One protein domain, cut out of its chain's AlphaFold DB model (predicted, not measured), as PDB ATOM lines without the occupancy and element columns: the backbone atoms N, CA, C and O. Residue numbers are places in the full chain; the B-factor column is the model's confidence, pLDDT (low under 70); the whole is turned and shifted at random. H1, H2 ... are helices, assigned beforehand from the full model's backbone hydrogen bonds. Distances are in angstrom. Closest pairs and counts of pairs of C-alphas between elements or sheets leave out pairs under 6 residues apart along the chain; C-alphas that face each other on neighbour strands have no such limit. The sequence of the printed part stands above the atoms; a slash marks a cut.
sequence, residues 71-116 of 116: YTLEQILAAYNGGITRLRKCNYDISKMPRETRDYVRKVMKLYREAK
ATOM      1  N   TYR A  71     -36.637 -18.981   1.730       95.31
ATOM      2  CA  TYR A  71     -35.423 -18.752   2.515       95.31
ATOM      3  C   TYR A  71     -34.157 -19.271   1.839       95.31
ATOM      4  O   TYR A  71     -33.083 -18.716   2.071       95.31
ATOM      5  N   THR A  72     -34.273 -20.302   1.002       96.50
ATOM      6  CA  THR A  72     -33.135 -20.858   0.260       96.50
ATOM      7  C   THR A  72     -33.101 -20.345  -1.175       96.50
ATOM      8  O   THR A  72     -34.133 -19.988  -1.753       96.50
ATOM      9  N   LEU A  73     -31.908 -20.329  -1.774       94.19
ATOM     10  CA  LEU A  73     -31.752 -19.977  -3.184       94.19
ATOM     11  C   LEU A  73     -32.561 -20.935  -4.068       94.19
ATOM     12  O   LEU A  73     -33.235 -20.503  -4.997       94.19
ATOM     13  N   GLU A  74     -32.576 -22.221  -3.729       96.50
ATOM     14  CA  GLU A  74     -33.344 -23.250  -4.416       96.50
ATOM     15  C   GLU A  74     -34.853 -22.987  -4.363       96.50
ATOM     16  O   GLU A  74     -35.529 -23.169  -5.373       96.50
ATOM     17  N   GLN A  75     -35.394 -22.525  -3.229       97.19
ATOM     18  CA  GLN A  75     -36.809 -22.151  -3.123       97.19
ATOM     19  C   GLN A  75     -37.134 -20.940  -3.997       97.19
ATOM     20  O   GLN A  75     -38.171 -20.927  -4.658       97.19
ATOM     21  N   ILE A  76     -36.242 -19.943  -4.037       95.62
ATOM     22  CA  ILE A  76     -36.399 -18.778  -4.912       95.62
ATOM     23  C   ILE A  76     -36.410 -19.226  -6.377       95.62
ATOM     24  O   ILE A  76     -37.331 -18.871  -7.104       95.62
ATOM     25  N   LEU A  77     -35.448 -20.053  -6.796       93.38
ATOM     26  CA  LEU A  77     -35.370 -20.598  -8.156       93.38
ATOM     27  C   LEU A  77     -36.600 -21.448  -8.511       93.38
ATOM     28  O   LEU A  77     -37.156 -21.310  -9.599       93.38
ATOM     29  N   ALA A  78     -37.064 -22.291  -7.585       94.94
ATOM     30  CA  ALA A  78     -38.251 -23.118  -7.783       94.94
ATOM     31  C   ALA A  78     -39.522 -22.273  -7.927       94.94
ATOM     32  O   ALA A  78     -40.367 -22.569  -8.769       94.94
ATOM     33  N   ALA A  79     -39.665 -21.218  -7.124       94.38
ATOM     34  CA  ALA A  79     -40.787 -20.292  -7.219       94.38
ATOM     35  C   ALA A  79     -40.728 -19.431  -8.487       94.38
ATOM     36  O   ALA A  79     -41.777 -19.112  -9.043       94.38
ATOM     37  N   TYR A  80     -39.521 -19.072  -8.926       89.88
ATOM     38  CA  TYR A  80     -39.286 -18.278 -10.125       89.88
ATOM     39  C   TYR A  80     -39.715 -19.029 -11.386       89.88
ATOM     40  O   TYR A  80     -40.528 -18.523 -12.150       89.88
ATOM     41  N   ASN A  81     -39.235 -20.265 -11.556       90.25
ATOM     42  CA  ASN A  81     -39.569 -21.096 -12.712       90.25
ATOM     43  C   ASN A  81     -40.957 -21.749 -12.583       90.25
ATOM     44  O   ASN A  81     -41.774 -21.687 -13.491       90.25
ATOM     45  N   GLY A  82     -41.242 -22.379 -11.443       88.94
ATOM     46  CA  GLY A  82     -42.437 -23.207 -11.262       88.94
ATOM     47  C   GLY A  82     -43.656 -22.477 -10.702       88.94
ATOM     48  O   GLY A  82     -44.712 -23.101 -10.545       88.94
ATOM     49  N   GLY A  83     -43.516 -21.190 -10.379       91.38
ATOM     50  CA  GLY A  83     -44.551 -20.343  -9.795       91.38
ATOM     51  C   GLY A  83     -44.688 -20.496  -8.275       91.38
ATOM     52  O   GLY A  83     -44.912 -21.586  -7.741       91.38
ATOM     53  N   ILE A  84     -44.652 -19.370  -7.557       93.94
ATOM     54  CA  ILE A  84     -44.732 -19.344  -6.087       93.94
ATOM     55  C   ILE A  84     -46.014 -19.966  -5.517       93.94
ATOM     56  O   ILE A  84     -45.974 -20.653  -4.496       93.94
ATOM     57  N   THR A  85     -47.161 -19.782  -6.175       94.06
ATOM     58  CA  THR A  85     -48.434 -20.369  -5.725       94.06
ATOM     59  C   THR A  85     -48.366 -21.893  -5.700       94.06
ATOM     60  O   THR A  85     -48.874 -22.516  -4.768       94.06
ATOM     61  N   ARG A  86     -47.710 -22.502  -6.695       96.12
ATOM     62  CA  ARG A  86     -47.515 -23.952  -6.761       96.12
ATOM     63  C   ARG A  86     -46.553 -24.416  -5.670       96.12
ATOM     64  O   ARG A  86     -46.897 -25.328  -4.929       96.12
ATOM     65  N   LEU A  87     -45.426 -23.722  -5.493       97.00
ATOM     66  CA  LEU A  87     -44.467 -24.039  -4.430       97.00
ATOM     67  C   LEU A  87     -45.111 -23.993  -3.033       97.00
ATOM     68  O   LEU A  87     -44.867 -24.872  -2.210       97.00
ATOM     69  N   ARG A  88     -46.000 -23.024  -2.779       97.00
ATOM     70  CA  ARG A  88     -46.771 -22.952  -1.529       97.00
ATOM     71  C   ARG A  88     -47.724 -24.132  -1.345       97.00
ATOM     72  O   ARG A  88     -47.801 -24.660  -0.242       97.00
ATOM     73  N   LYS A  89     -48.415 -24.572  -2.403       97.62
ATOM     74  CA  LYS A  89     -49.254 -25.790  -2.364       97.62
ATOM     75  C   LYS A  89     -48.428 -27.045  -2.063       97.62
ATOM     76  O   LYS A  89     -48.919 -27.952  -1.407       97.62
ATOM     77  N   CYS A  90     -47.165 -27.064  -2.480       97.25
ATOM     78  CA  CYS A  90     -46.197 -28.104  -2.137       97.25
ATOM     79  C   CYS A  90     -45.568 -27.929  -0.741       97.25
ATOM     80  O   CYS A  90     -44.643 -28.661  -0.411       97.25
ATOM     81  N   ASN A  91     -46.028 -26.981   0.084       97.25
ATOM     82  CA  ASN A  91     -45.435 -26.645   1.384       97.25
ATOM     83  C   ASN A  91     -43.928 -26.321   1.307       97.25
ATOM     84  O   ASN A  91     -43.142 -26.754   2.144       97.25
ATOM     85  N   TYR A  92     -43.521 -25.591   0.263       97.38
ATOM     86  CA  TYR A  92     -42.124 -25.244  -0.029       97.38
ATOM     87  C   TYR A  92     -41.184 -26.441  -0.255       97.38
ATOM     88  O   TYR A  92     -39.963 -26.273  -0.293       97.38
ATOM     89  N   ASP A  93     -41.745 -27.634  -0.467       97.81
ATOM     90  CA  ASP A  93     -41.011 -28.846  -0.807       97.81
ATOM     91  C   ASP A  93     -40.780 -28.924  -2.322       97.81
ATOM     92  O   ASP A  93     -41.681 -29.223  -3.113       97.81
ATOM     93  N   ILE A  94     -39.540 -28.657  -2.730       97.38
ATOM     94  CA  ILE A  94     -39.122 -28.659  -4.136       97.38
ATOM     95  C   ILE A  94     -39.244 -30.060  -4.748       97.38
ATOM     96  O   ILE A  94     -39.488 -30.182  -5.947       97.38
ATOM     97  N   SER A  95     -39.133 -31.135  -3.956       97.62
ATOM     98  CA  SER A  95     -39.230 -32.506  -4.473       97.62
ATOM     99  C   SER A  95     -40.614 -32.824  -5.054       97.62
ATOM    100  O   SER A  95     -40.713 -33.667  -5.951       97.62
ATOM    101  N   LYS A  96     -41.644 -32.090  -4.606       98.06
ATOM    102  CA  LYS A  96     -43.045 -32.180  -5.046       98.06
ATOM    103  C   LYS A  96     -43.387 -31.255  -6.217       98.06
ATOM    104  O   LYS A  96     -44.511 -31.299  -6.712       98.06
ATOM    105  N   MET A  97     -42.452 -30.415  -6.663       97.56
ATOM    106  CA  MET A  97     -42.642 -29.571  -7.844       97.56
ATOM    107  C   MET A  97     -42.550 -30.400  -9.142       97.56
ATOM    108  O   MET A  97     -41.953 -31.484  -9.142       97.56
ATOM    109  N   PRO A  98     -43.095 -29.900 -10.271       96.75
ATOM    110  CA  PRO A  98     -42.962 -30.550 -11.573       96.75
ATOM    111  C   PRO A  98     -41.508 -30.890 -11.918       96.75
ATOM    112  O   PRO A  98     -40.573 -30.207 -11.490       96.75
ATOM    113  N   ARG A  99     -41.307 -31.957 -12.705       95.31
ATOM    114  CA  ARG A  99     -39.967 -32.413 -13.125       95.31
ATOM    115  C   ARG A  99     -39.148 -31.275 -13.733       95.31
ATOM    116  O   ARG A  99     -38.007 -31.103 -13.325       95.31
ATOM    117  N   GLU A 100     -39.761 -30.482 -14.603       91.00
ATOM    118  CA  GLU A 100     -39.141 -29.318 -15.233       91.00
ATOM    119  C   GLU A 100     -38.551 -28.340 -14.209       91.00
ATOM    120  O   GLU A 100     -37.363 -28.035 -14.267       91.00
ATOM    121  N   THR A 101     -39.322 -27.934 -13.195       93.94
ATOM    122  CA  THR A 101     -38.831 -27.036 -12.141       93.94
ATOM    123  C   THR A 101     -37.700 -27.655 -11.330       93.94
ATOM    124  O   THR A 101     -36.726 -26.979 -10.999       93.94
ATOM    125  N   ARG A 102     -37.779 -28.953 -11.023       96.81
ATOM    126  CA  ARG A 102     -36.701 -29.656 -10.306       96.81
ATOM    127  C   ARG A 102     -35.420 -29.727 -11.142       96.81
ATOM    128  O   ARG A 102     -34.331 -29.537 -10.600       96.81
ATOM    129  N   ASP A 103     -35.548 -29.990 -12.440       93.94
ATOM    130  CA  ASP A 103     -34.436 -30.022 -13.395       93.94
ATOM    131  C   ASP A 103     -33.814 -28.628 -13.556       93.94
ATOM    132  O   ASP A 103     -32.590 -28.490 -13.489       93.94
ATOM    133  N   TYR A 104     -34.648 -27.592 -13.668       90.81
ATOM    134  CA  TYR A 104     -34.238 -26.193 -13.712       90.81
ATOM    135  C   TYR A 104     -33.410 -25.806 -12.477       90.81
ATOM    136  O   TYR A 104     -32.279 -25.335 -12.616       90.81
ATOM    137  N   VAL A 105     -33.921 -26.072 -11.267       94.00
ATOM    138  CA  VAL A 105     -33.215 -25.758 -10.013       94.00
ATOM    139  C   VAL A 105     -31.864 -26.471  -9.967       94.00
ATOM    140  O   VAL A 105     -30.848 -25.836  -9.689       94.00
ATOM    141  N   ARG A 106     -31.816 -27.771 -10.303       94.56
ATOM    142  CA  ARG A 106     -30.559 -28.538 -10.353       94.56
ATOM    143  C   ARG A 106     -29.555 -27.938 -11.338       94.56
ATOM    144  O   ARG A 106     -28.388 -27.770 -10.981       94.56
ATOM    145  N   LYS A 107     -29.998 -27.582 -12.547       91.00
ATOM    146  CA  LYS A 107     -29.153 -26.975 -13.589       91.00
ATOM    147  C   LYS A 107     -28.564 -25.642 -13.130       91.00
ATOM    148  O   LYS A 107     -27.358 -25.437 -13.244       91.00
ATOM    149  N   VAL A 108     -29.391 -24.741 -12.599       88.31
ATOM    150  CA  VAL A 108     -28.939 -23.406 -12.181       88.31
ATOM    151  C   VAL A 108     -28.027 -23.481 -10.960       88.31
ATOM    152  O   VAL A 108     -26.998 -22.812 -10.939       88.31
ATOM    153  N   MET A 109     -28.338 -24.334  -9.981       92.12
ATOM    154  CA  MET A 109     -27.479 -24.520  -8.809       92.12
ATOM    155  C   MET A 109     -26.115 -25.107  -9.167       92.12
ATOM    156  O   MET A 109     -25.125 -24.727  -8.545       92.12
ATOM    157  N   LYS A 110     -26.042 -26.001 -10.163       90.94
ATOM    158  CA  LYS A 110     -24.763 -26.505 -10.680       90.94
ATOM    159  C   LYS A 110     -23.916 -25.362 -11.247       90.94
ATOM    160  O   LYS A 110     -22.809 -25.146 -10.769       90.94
ATOM    161  N   LEU A 111     -24.481 -24.571 -12.162       86.62
ATOM    162  CA  LEU A 111     -23.796 -23.413 -12.753       86.62
ATOM    163  C   LEU A 111     -23.369 -22.381 -11.697       86.62
ATOM    164  O   LEU A 111     -22.280 -21.828 -11.776       86.62
ATOM    165  N   TYR A 112     -24.213 -22.124 -10.694       85.94
ATOM    166  CA  TYR A 112     -23.904 -21.188  -9.611       85.94
ATOM    167  C   TYR A 112     -22.717 -21.644  -8.752       85.94
ATOM    168  O   TYR A 112     -21.950 -20.808  -8.284       85.94
ATOM    169  N   ARG A 113     -22.566 -22.957  -8.535       88.44
ATOM    170  CA  ARG A 113     -21.420 -23.522  -7.808       88.44
ATOM    171  C   ARG A 113     -20.138 -23.486  -8.635       88.44
ATOM    172  O   ARG A 113     -19.088 -23.293  -8.052       88.44
ATOM    173  N   GLU A 114     -20.231 -23.671  -9.950       87.69
ATOM    174  CA  GLU A 114     -19.084 -23.635 -10.873       87.69
ATOM    175  C   GLU A 114     -18.576 -22.210 -11.146       87.69
ATOM    176  O   GLU A 114     -17.417 -22.026 -11.493       87.69
ATOM    177  N   ALA A 115     -19.441 -21.201 -11.007       79.25
ATOM    178  CA  ALA A 115     -19.092 -19.792 -11.190       79.25
ATOM    179  C   ALA A 115     -18.562 -19.103  -9.914       79.25
ATOM    180  O   ALA A 115     -18.269 -17.907  -9.957       79.25
ATOM    181  N   LYS A 116     -18.511 -19.821  -8.786       59.53
ATOM    182  CA  LYS A 116     -17.928 -19.367  -7.516       59.53
ATOM    183  C   LYS A 116     -16.498 -19.856  -7.381       59.53
ATOM    184  O   LYS A 116     -15.707 -19.079  -6.809       59.53
TER     185      LYS A 116
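AT A GLANCE: This is residues 71 to 116 of the 116 residues of the protein "SLT domain-containing protein" of Candidatus Woesebacteria bacterium RBG_16_39_8b (UniProt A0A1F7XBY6). Two short helices, H1 and H2, meet nearly at right angles and form a small body together with the link that follows them; a longer helix, H3, packs slantwise on H1 and reaches past it, with residues 110 to 116 sticking out as an arm. H2 lies at the other end of the length, away from that arm. The printed part has 46 residues with three named helices, in the order H1, H2, H3 along the chain, and no named strand; the class is all helix. It is compact, with a radius of gyration of the C-alphas of 10.2 A, and its C-alphas span 32 by 21 by 14 A, an outline that is only just elongated.

IN THESE COORDINATES: The printed part begins at Tyr 71, whose C-alpha is at (-35.423, -18.752, 2.515). H1 follows with residues 73 to 82, from C-alpha 73 at (-31.752, -19.977, -3.184), and measures 13.8 A from first to last C-alpha. After one residue, Gly 83, comes H2, residues 84 to 89, 8.7 A long. Residues 90 to 98 then lead to H3, residues 99 to 114, the longest helix with 16 residues and 22.8 A. Its last C-alpha, that of Glu 114, is at (-19.084, -23.635, -10.873).

HOW THE PARTS SIT: H1 touches both other helices. H1 and H2 touch, with 6 pairs of C-alphas within 8 A; their closest C-alphas are those of Ala 79 and Leu 87, 5.9 A apart. Their lines are about perpendicular, at 83 degrees. H1 and H3 touch with 12 such pairs, and their closest C-alphas are those of Gly 82 and Thr 101, 5.3 A apart. H1 and H3 run opposite ways at a steep tilt of 40 degrees, with their centres 9.8 A apart. H2 and H3 are apart, though they follow each other in the chain. In H1, H2 and H3 every pair of O i and N i+4 is within hydrogen-bond range.

THE WHOLE: The two C-alphas farthest apart are those of Lys 89 and Lys 116, at 32.4 A, while the first and last printed C-alphas are 20.2 A apart. The printed part has no cut, and it ends at the chain's last residue. The link from H1 to H2 is tight, and the link from H2 to H3, with nine residues, is short. Residues 110 to 116, of which 110 to 114 belong to H3, stand free. The mean pLDDT of the printed part of this model is 92.9, and one residue, Lys 116, is under 70.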